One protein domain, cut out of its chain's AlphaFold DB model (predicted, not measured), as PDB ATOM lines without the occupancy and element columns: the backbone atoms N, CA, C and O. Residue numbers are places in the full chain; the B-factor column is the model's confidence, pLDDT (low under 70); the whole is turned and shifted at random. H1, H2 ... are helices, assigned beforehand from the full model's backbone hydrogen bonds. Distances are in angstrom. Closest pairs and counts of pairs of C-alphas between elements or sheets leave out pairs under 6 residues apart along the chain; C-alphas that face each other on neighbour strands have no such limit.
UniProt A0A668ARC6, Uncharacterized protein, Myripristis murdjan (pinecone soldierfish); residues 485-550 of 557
ATOM      1  N   GLY A 485     -39.509  -5.979  21.311       90.69
ATOM      2  CA  GLY A 485     -40.854  -6.210  20.784       90.69
ATOM      3  C   GLY A 485     -41.952  -5.433  21.518       90.69
ATOM      4  O   GLY A 485     -43.040  -5.259  20.976       90.69
ATOM      5  N   ILE A 486     -41.682  -4.916  22.725       92.81
ATOM      6  CA  ILE A 486     -42.627  -4.066  23.462       92.81
ATOM      7  C   ILE A 486     -42.921  -2.744  22.740       92.81
ATOM      8  O   ILE A 486     -44.019  -2.210  22.891       92.81
ATOM      9  N   ILE A 487     -41.983  -2.248  21.924       91.75
ATOM     10  CA  ILE A 487     -42.140  -1.028  21.117       91.75
ATOM     11  C   ILE A 487     -43.275  -1.206  20.097       91.75
ATOM     12  O   ILE A 487     -44.079  -0.295  19.902       91.75
ATOM     13  N   ALA A 488     -43.381  -2.400  19.506       92.25
ATOM     14  CA  ALA A 488     -44.394  -2.769  18.515       92.25
ATOM     15  C   ALA A 488     -45.526  -3.655  19.077       92.25
ATOM     16  O   ALA A 488     -46.298  -4.244  18.319       92.25
ATOM     17  N   SER A 489     -45.667  -3.746  20.403       92.19
ATOM     18  CA  SER A 489     -46.762  -4.487  21.039       92.19
ATOM     19  C   SER A 489     -48.067  -3.686  21.014       92.19
ATOM     20  O   SER A 489     -48.122  -2.586  21.553       92.19
ATOM     21  N   SER A 490     -49.138  -4.245  20.441       88.38
ATOM     22  CA  SER A 490     -50.444  -3.563  20.304       88.38
ATOM     23  C   SER A 490     -51.128  -3.275  21.639       88.38
ATOM     24  O   SER A 490     -51.878  -2.306  21.754       88.38
ATOM     25  N   SER A 491     -50.825  -4.073  22.659       87.12
ATOM     26  CA  SER A 491     -51.217  -3.861  24.054       87.12
ATOM     27  C   SER A 491     -50.118  -3.186  24.887       87.12
ATOM     28  O   SER A 491     -50.196  -3.177  26.115       87.12
ATOM     29  N   GLY A 492     -49.052  -2.707  24.245       86.88
ATOM     30  CA  GLY A 492     -47.904  -2.087  24.891       86.88
ATOM     31  C   GLY A 492     -48.148  -0.618  25.250       86.88
ATOM     32  O   GLY A 492     -49.089   0.011  24.768       86.88
ATOM     33  N   PRO A 493     -47.269  -0.018  26.068       91.75
ATOM     34  CA  PRO A 493     -47.417   1.372  26.501       91.75
ATOM     35  C   PRO A 493     -47.169   2.396  25.378       91.75
ATOM     36  O   PRO A 493     -47.385   3.586  25.582       91.75
ATOM     37  N   PHE A 494     -46.708   1.946  24.207       93.38
ATOM     38  CA  PHE A 494     -46.271   2.789  23.096       93.38
ATOM     39  C   PHE A 494     -47.253   2.844  21.920       93.38
ATOM     40  O   PHE A 494     -46.973   3.539  20.946       93.38
ATOM     41  N   THR A 495     -48.405   2.171  21.995       90.75
ATOM     42  CA  THR A 495     -49.366   2.069  20.878       90.75
ATOM     43  C   THR A 495     -49.844   3.431  20.369       90.75
ATOM     44  O   THR A 495     -49.972   3.631  19.164       90.75
ATOM     45  N   ALA A 496     -50.036   4.410  21.264       88.56
ATOM     46  CA  ALA A 496     -50.419   5.777  20.890       88.56
ATOM     47  C   ALA A 496     -49.370   6.483  20.005       88.56
ATOM     48  O   ALA A 496     -49.678   7.465  19.336       88.56
ATOM     49  N   CYS A 497     -48.136   5.978  19.991       89.75
ATOM     50  CA  CYS A 497     -47.019   6.567  19.275       89.75
ATOM     51  C   CYS A 497     -46.936   6.193  17.798       89.75
ATOM     52  O   CYS A 497     -46.312   6.907  17.019       89.75
ATOM     53  N   TRP A 498     -47.509   5.052  17.415       90.94
ATOM     54  CA  TRP A 498     -47.166   4.375  16.161       90.94
ATOM     55  C   TRP A 498     -47.496   5.170  14.902       90.94
ATOM     56  O   TRP A 498     -46.828   5.018  13.884       90.94
ATOM     57  N   ASN A 499     -48.504   6.039  14.987       81.75
ATOM     58  CA  ASN A 499     -48.887   6.920  13.887       81.75
ATOM     59  C   ASN A 499     -47.858   8.033  13.638       81.75
ATOM     60  O   ASN A 499     -47.816   8.580  12.541       81.75
ATOM     61  N   MET A 500     -47.053   8.373  14.648       79.62
ATOM     62  CA  MET A 500     -46.070   9.457  14.590       79.62
ATOM     63  C   MET A 500     -44.634   8.940  14.471       79.62
ATOM     64  O   MET A 500     -43.796   9.577  13.837       79.62
ATOM     65  N   VAL A 501     -44.341   7.795  15.090       79.88
ATOM     66  CA  VAL A 501     -43.016   7.172  15.133       79.88
ATOM     67  C   VAL A 501     -43.182   5.699  14.768       79.88
ATOM     68  O   VAL A 501     -43.917   4.984  15.445       79.88
ATOM     69  N   ASN A 502     -42.524   5.239  13.698       82.56
ATOM     70  CA  ASN A 502     -42.680   3.866  13.219       82.56
ATOM     71  C   ASN A 502     -42.083   2.867  14.232       82.56
ATOM     72  O   ASN A 502     -40.864   2.842  14.417       82.56
ATOM     73  N   PRO A 503     -42.896   2.003  14.865       88.62
ATOM     74  CA  PRO A 503     -42.411   1.122  15.917       88.62
ATOM     75  C   PRO A 503     -41.485   0.019  15.400       88.62
ATOM     76  O   PRO A 503     -40.547  -0.346  16.100       88.62
ATOM     77  N   GLN A 504     -41.710  -0.511  14.193       87.25
ATOM     78  CA  GLN A 504     -40.957  -1.672  13.692       87.25
ATOM     79  C   GLN A 504     -39.482  -1.341  13.465       87.25
ATOM     80  O   GLN A 504     -38.599  -2.115  13.820       87.25
ATOM     81  N   GLU A 505     -39.208  -0.145  12.959       77.19
ATOM     82  CA  GLU A 505     -37.843   0.333  12.726       77.19
ATOM     83  C   GLU A 505     -37.053   0.445  14.033       77.19
ATOM     84  O   GLU A 505     -35.891   0.050  14.114       77.19
ATOM     85  N   HIS A 506     -37.706   0.925  15.092       81.94
ATOM     86  CA  HIS A 506     -37.082   1.041  16.402       81.94
ATOM     87  C   HIS A 506     -36.952  -0.305  17.122       81.94
ATOM     88  O   HIS A 506     -36.040  -0.470  17.931       81.94
ATOM     89  N   VAL A 507     -37.795  -1.296  16.806       86.19
ATOM     90  CA  VAL A 507     -37.577  -2.685  17.239       86.19
ATOM     91  C   VAL A 507     -36.286  -3.230  16.623       86.19
ATOM     92  O   VAL A 507     -35.468  -3.807  17.340       86.19
ATOM     93  N   GLU A 508     -36.066  -3.028  15.322       81.75
ATOM     94  CA  GLU A 508     -34.851  -3.475  14.624       81.75
ATOM     95  C   GLU A 508     -33.584  -2.811  15.173       81.75
ATOM     96  O   GLU A 508     -32.604  -3.499  15.477       81.75
ATOM     97  N   GLU A 509     -33.625  -1.493  15.365       75.56
ATOM     98  CA  GLU A 509     -32.544  -0.712  15.969       75.56
ATOM     99  C   GLU A 509     -32.241  -1.180  17.398       75.56
ATOM    100  O   GLU A 509     -31.095  -1.485  17.728       75.56
ATOM    101  N   CYS A 510     -33.278  -1.331  18.223       82.12
ATOM    102  CA  CYS A 510     -33.160  -1.860  19.575       82.12
ATOM    103  C   CYS A 510     -32.496  -3.243  19.586       82.12
ATOM    104  O   CYS A 510     -31.588  -3.492  20.379       82.12
ATOM    105  N   MET A 511     -32.895  -4.147  18.684       85.19
ATOM    106  CA  MET A 511     -32.307  -5.484  18.608       85.19
ATOM    107  C   MET A 511     -30.832  -5.433  18.210       85.19
ATOM    108  O   MET A 511     -30.033  -6.196  18.754       85.19
ATOM    109  N   ALA A 512     -30.463  -4.561  17.269       72.88
ATOM    110  CA  ALA A 512     -29.073  -4.372  16.867       72.88
ATOM    111  C   ALA A 512     -28.217  -3.870  18.044       72.88
ATOM    112  O   ALA A 512     -27.153  -4.432  18.306       72.88
ATOM    113  N   ILE A 513     -28.728  -2.893  18.799       70.88
ATOM    114  CA  ILE A 513     -28.071  -2.341  19.989       70.88
ATOM    115  C   ILE A 513     -27.915  -3.417  21.081       70.88
ATOM    116  O   ILE A 513     -26.819  -3.622  21.603       70.88
ATOM    117  N   LEU A 514     -28.981  -4.160  21.404       79.31
ATOM    118  CA  LEU A 514     -28.945  -5.184  22.458       79.31
ATOM    119  C   LEU A 514     -28.006  -6.345  22.133       79.31
ATOM    120  O   LEU A 514     -27.345  -6.855  23.035       79.31
ATOM    121  N   ARG A 515     -27.910  -6.751  20.859       78.31
ATOM    122  CA  ARG A 515     -26.995  -7.822  20.419       78.31
ATOM    123  C   ARG A 515     -25.519  -7.458  20.604       78.31
ATOM    124  O   ARG A 515     -24.711  -8.363  20.787       78.31
ATOM    125  N   GLY A 516     -25.180  -6.169  20.557       66.38
ATOM    126  CA  GLY A 516     -23.825  -5.662  20.806       66.38
ATOM    127  C   GLY A 516     -23.529  -5.339  22.275       66.38
ATOM    128  O   GLY A 516     -22.372  -5.104  22.626       66.38
ATOM    129  N   SER A 517     -24.544  -5.334  23.146       67.56
ATOM    130  CA  SER A 517     -24.410  -4.874  24.530       67.56
ATOM    131  C   SER A 517     -23.856  -5.946  25.477       67.56
ATOM    132  O   SER A 517     -24.215  -7.122  25.410       67.56
ATOM    133  N   ARG A 518     -23.020  -5.513  26.432       69.50
ATOM    134  CA  ARG A 518     -22.578  -6.331  27.580       69.50
ATOM    135  C   ARG A 518     -23.608  -6.383  28.711       69.50
ATOM    136  O   ARG A 518     -23.552  -7.308  29.515       69.50
ATOM    137  N   ASP A 519     -24.525  -5.418  28.759       75.62
ATOM    138  CA  ASP A 519     -25.654  -5.358  29.695       75.62
ATOM    139  C   ASP A 519     -26.946  -5.008  28.929       75.62
ATOM    140  O   ASP A 519     -27.342  -3.841  28.831       75.62
ATOM    141  N   PRO A 520     -27.602  -6.010  28.316       78.69
ATOM    142  CA  PRO A 520     -28.818  -5.791  27.539       78.69
ATOM    143  C   PRO A 520     -29.975  -5.208  28.365       78.69
ATOM    144  O   PRO A 520     -30.816  -4.503  27.819       78.69
ATOM    145  N   SER A 521     -30.036  -5.461  29.674       76.88
ATOM    146  CA  SER A 521     -31.149  -5.007  30.517       76.88
ATOM    147  C   SER A 521     -31.089  -3.504  30.788       76.88
ATOM    148  O   SER A 521     -32.102  -2.817  30.656       76.88
ATOM    149  N   ALA A 522     -29.908  -2.975  31.129       72.38
ATOM    150  CA  ALA A 522     -29.725  -1.533  31.298       72.38
ATOM    151  C   ALA A 522     -29.934  -0.791  29.971       72.38
ATOM    152  O   ALA A 522     -30.689   0.181  29.917       72.38
ATOM    153  N   VAL A 523     -29.344  -1.311  28.890       75.06
ATOM    154  CA  VAL A 523     -29.423  -0.718  27.549       75.06
ATOM    155  C   VAL A 523     -30.846  -0.741  26.986       75.06
ATOM    156  O   VAL A 523     -31.262   0.232  26.361       75.06
ATOM    157  N   LEU A 524     -31.640  -1.784  27.259       84.00
ATOM    158  CA  LEU A 524     -33.052  -1.826  26.868       84.00
ATOM    159  C   LEU A 524     -33.809  -0.613  27.416       84.00
ATOM    160  O   LEU A 524     -34.534   0.045  26.677       84.00
ATOM    161  N   CYS A 525     -33.629  -0.283  28.696       84.12
ATOM    162  CA  CYS A 525     -34.334   0.840  29.307       84.12
ATOM    163  C   CYS A 525     -33.920   2.201  28.746       84.12
ATOM    164  O   CYS A 525     -34.738   3.124  28.739       84.12
ATOM    165  N   GLU A 526     -32.689   2.329  28.255       74.94
ATOM    166  CA  GLU A 526     -32.253   3.522  27.533       74.94
ATOM    167  C   GLU A 526     -32.949   3.620  26.178       74.94
ATOM    168  O   GLU A 526     -33.596   4.624  25.905       74.94
ATOM    169  N   VAL A 527     -32.953   2.540  25.395       79.50
ATOM    170  CA  VAL A 527     -33.614   2.515  24.081       79.50
ATOM    171  C   VAL A 527     -35.125   2.767  24.193       79.50
ATOM    172  O   VAL A 527     -35.704   3.509  23.398       79.50
ATOM    173  N   LEU A 528     -35.785   2.207  25.213       87.12
ATOM    174  CA  LEU A 528     -37.206   2.462  25.474       87.12
ATOM    175  C   LEU A 528     -37.466   3.908  25.918       87.12
ATOM    176  O   LEU A 528     -38.483   4.491  25.534       87.12
ATOM    177  N   ARG A 529     -36.551   4.511  26.692       81.56
ATOM    178  CA  ARG A 529     -36.609   5.939  27.037       81.56
ATOM    179  C   ARG A 529     -36.495   6.800  25.785       81.56
ATOM    180  O   ARG A 529     -37.239   7.771  25.674       81.56
ATOM    181  N   ASP A 530     -35.621   6.443  24.855       76.12
ATOM    182  CA  ASP A 530     -35.398   7.204  23.626       76.12
ATOM    183  C   ASP A 530     -36.645   7.187  22.744       76.12
ATOM    184  O   ASP A 530     -37.108   8.241  22.298       76.12
ATOM    185  N   TYR A 531     -37.261   6.012  22.579       83.31
ATOM    186  CA  TYR A 531     -38.543   5.878  21.887       83.31
ATOM    187  C   TYR A 531     -39.652   6.691  22.567       83.31
ATOM    188  O   TYR A 531     -40.404   7.412  21.905       83.31
ATOM    189  N   ALA A 532     -39.727   6.642  23.900       85.56
ATOM    190  CA  ALA A 532     -40.699   7.416  24.663       85.56
ATOM    191  C   ALA A 532     -40.521   8.931  24.478       85.56
ATOM    192  O   ALA A 532     -41.500   9.654  24.290       85.56
ATOM    193  N   LEU A 533     -39.274   9.412  24.499       75.12
ATOM    194  CA  LEU A 533     -38.942  10.821  24.294       75.12
ATOM    195  C   LEU A 533     -39.303  11.285  22.881       75.12
ATOM    196  O   LEU A 533     -39.892  12.355  22.733       75.12
ATOM    197  N   MET A 534     -39.007  10.483  21.853       75.00
ATOM    198  CA  MET A 534     -39.418  10.778  20.474       75.00
ATOM    199  C   MET A 534     -40.940  10.890  20.357       75.00
ATOM    200  O   MET A 534     -41.450  11.803  19.710       75.00
ATOM    201  N   CYS A 535     -41.664  10.025  21.063       82.31
ATOM    202  CA  CYS A 535     -43.113  10.081  21.124       82.31
ATOM    203  C   CYS A 535     -43.652  11.379  21.731       82.31
ATOM    204  O   CYS A 535     -44.516  12.046  21.164       82.31
ATOM    205  N   GLN A 536     -43.098  11.755  22.882       78.88
ATOM    206  CA  GLN A 536     -43.480  12.969  23.596       78.88
ATOM    207  C   GLN A 536     -43.161  14.222  22.776       78.88
ATOM    208  O   GLN A 536     -43.936  15.175  22.778       78.88
ATOM    209  N   GLN A 537     -42.064  14.211  22.015       69.50
ATOM    210  CA  GLN A 537     -41.737  15.288  21.081       69.50
ATOM    211  C   GLN A 537     -42.694  15.398  19.897       69.50
ATOM    212  O   GLN A 537     -42.843  16.491  19.357       69.50
ATOM    213  N   ALA A 538     -43.348  14.305  19.510       71.31
ATOM    214  CA  ALA A 538     -44.424  14.321  18.527       71.31
ATOM    215  C   ALA A 538     -45.772  14.789  19.123       71.31
ATOM    216  O   ALA A 538     -46.802  14.681  18.465       71.31
ATOM    217  N   GLY A 539     -45.775  15.295  20.364       76.38
ATOM    218  CA  GLY A 539     -46.969  15.775  21.062       76.38
ATOM    219  C   GLY A 539     -47.814  14.666  21.693       76.38
ATOM    220  O   GLY A 539     -48.917  14.935  22.162       76.38
ATOM    221  N   ILE A 540     -47.322  13.422  21.722       82.88
ATOM    222  CA  ILE A 540     -48.065  12.282  22.259       82.88
ATOM    223  C   ILE A 540     -47.726  12.085  23.738       82.88
ATOM    224  O   ILE A 540     -46.597  11.751  24.104       82.88
ATOM    225  N   ALA A 541     -48.724  12.246  24.603       82.00
ATOM    226  CA  ALA A 541     -48.596  11.890  26.009       82.00
ATOM    227  C   ALA A 541     -48.583  10.362  26.164       82.00
ATOM    228  O   ALA A 541     -49.547   9.676  25.825       82.00
ATOM    229  N   LEU A 542     -47.487   9.828  26.697       84.44
ATOM    230  CA  LEU A 542     -47.389   8.428  27.100       84.44
ATOM    231  C   LEU A 542     -47.751   8.296  28.582       84.44
ATOM    232  O   LEU A 542     -47.339   9.127  29.390       84.44
ATOM    233  N   GLY A 543     -48.491   7.241  28.935       81.25
ATOM    234  CA  GLY A 543     -48.730   6.864  30.334       81.25
ATOM    235  C   GLY A 543     -47.460   6.347  31.029       81.25
ATOM    236  O   GLY A 543     -46.346   6.553  30.545       81.25
ATOM    237  N   ASP A 544     -47.618   5.618  32.139       85.69
ATOM    238  CA  ASP A 544     -46.521   5.062  32.958       85.69
ATOM    239  C   ASP A 544     -45.750   3.906  32.279       85.69
ATOM    240  O   ASP A 544     -45.643   2.781  32.779       85.69
ATOM    241  N   TRP A 545     -45.147   4.186  31.123       89.12
ATOM    242  CA  TRP A 545     -44.411   3.218  30.315       89.12
ATOM    243  C   TRP A 545     -43.231   2.602  31.077       89.12
ATOM    244  O   TRP A 545     -42.920   1.430  30.875       89.12
ATOM    245  N   ARG A 546     -42.600   3.347  32.000       87.62
ATOM    246  CA  ARG A 546     -41.477   2.862  32.827       87.62
ATOM    247  C   ARG A 546     -41.885   1.723  33.757       87.62
ATOM    248  O   ARG A 546     -41.121   0.779  33.933       87.62
ATOM    249  N   ASN A 547     -43.084   1.793  34.336       85.81
ATOM    250  CA  ASN A 547     -43.609   0.722  35.183       85.81
ATOM    251  C   ASN A 547     -44.033  -0.474  34.328       85.81
ATOM    252  O   ASN A 547     -43.682  -1.607  34.649       85.81
ATOM    253  N   ALA A 548     -44.700  -0.212  33.200       84.81
ATOM    254  CA  ALA A 548     -45.145  -1.246  32.266       84.81
ATOM    255  C   ALA A 548     -43.990  -2.052  31.637       84.81
ATOM    256  O   ALA A 548     -44.167  -3.214  31.289       84.81
ATOM    257  N   THR A 549     -42.806  -1.447  31.506       87.12
ATOM    258  CA  THR A 549     -41.607  -2.060  30.900       87.12
ATOM    259  C   THR A 549     -40.597  -2.570  31.931       87.12
ATOM    260  O   THR A 549     -39.578  -3.142  31.561       87.12
ATOM    261  N   GLY A 550     -40.840  -2.362  33.231       83.69
ATOM    262  CA  GLY A 550     -39.900  -2.730  34.297       83.69
ATOM    263  C   GLY A 550     -38.706  -1.777  34.467       83.69
ATOM    264  O   GLY A 550     -37.916  -1.951  35.393       83.69
TER     265      GLY A 550
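AT A GLANCE: This is residues 485 to 550 of the 557 residues of an uncharacterized protein of Myripristis murdjan (pinecone soldierfish) (UniProt A0A668ARC6). A helical hairpin of H1 and H2, side by side, is covered on one side near its open end by an unnamed coil, residues 485 to 502; short H3 sits near H2. The printed part has 66 residues, with three named helices in the order H1, H2, H3 and no named strand: all helix. It is compact, with a radius of gyration of the C-alphas of 11.2 A and spans of 33 by 23 by 21 A.

IN THESE COORDINATES: After residues 485 to 502, H1, residues 503 to 516, begins at C-alpha 503 (-42.411, 1.122, 15.917) and is 20.4 A long. H2, residues 520 to 537, is 25.6 A long. H3, residues 545 to 548, ends at C-alpha 548 (-45.145, -1.246, 32.266).

HOW THE PARTS SIT: H1 and H2, a hairpin, touch, closest at the C-alphas of Leu 514 and Pro 520, 5.1 A apart. They run opposite ways at a shallow tilt of 29 degrees. H3 is close to H2 but not clearly touching: the closest C-alphas, of Ala 532 and Trp 545, are 8.0 A apart. H1 and H3 are apart. Every O i to N i+4 pair is within hydrogen-bond range in H1, 13 of 14 in H2; H3 is too short for such a pair.

THE WHOLE: The printed part has no cut and no long link. Residues 516 to 518 and 537 have pLDDT under 70.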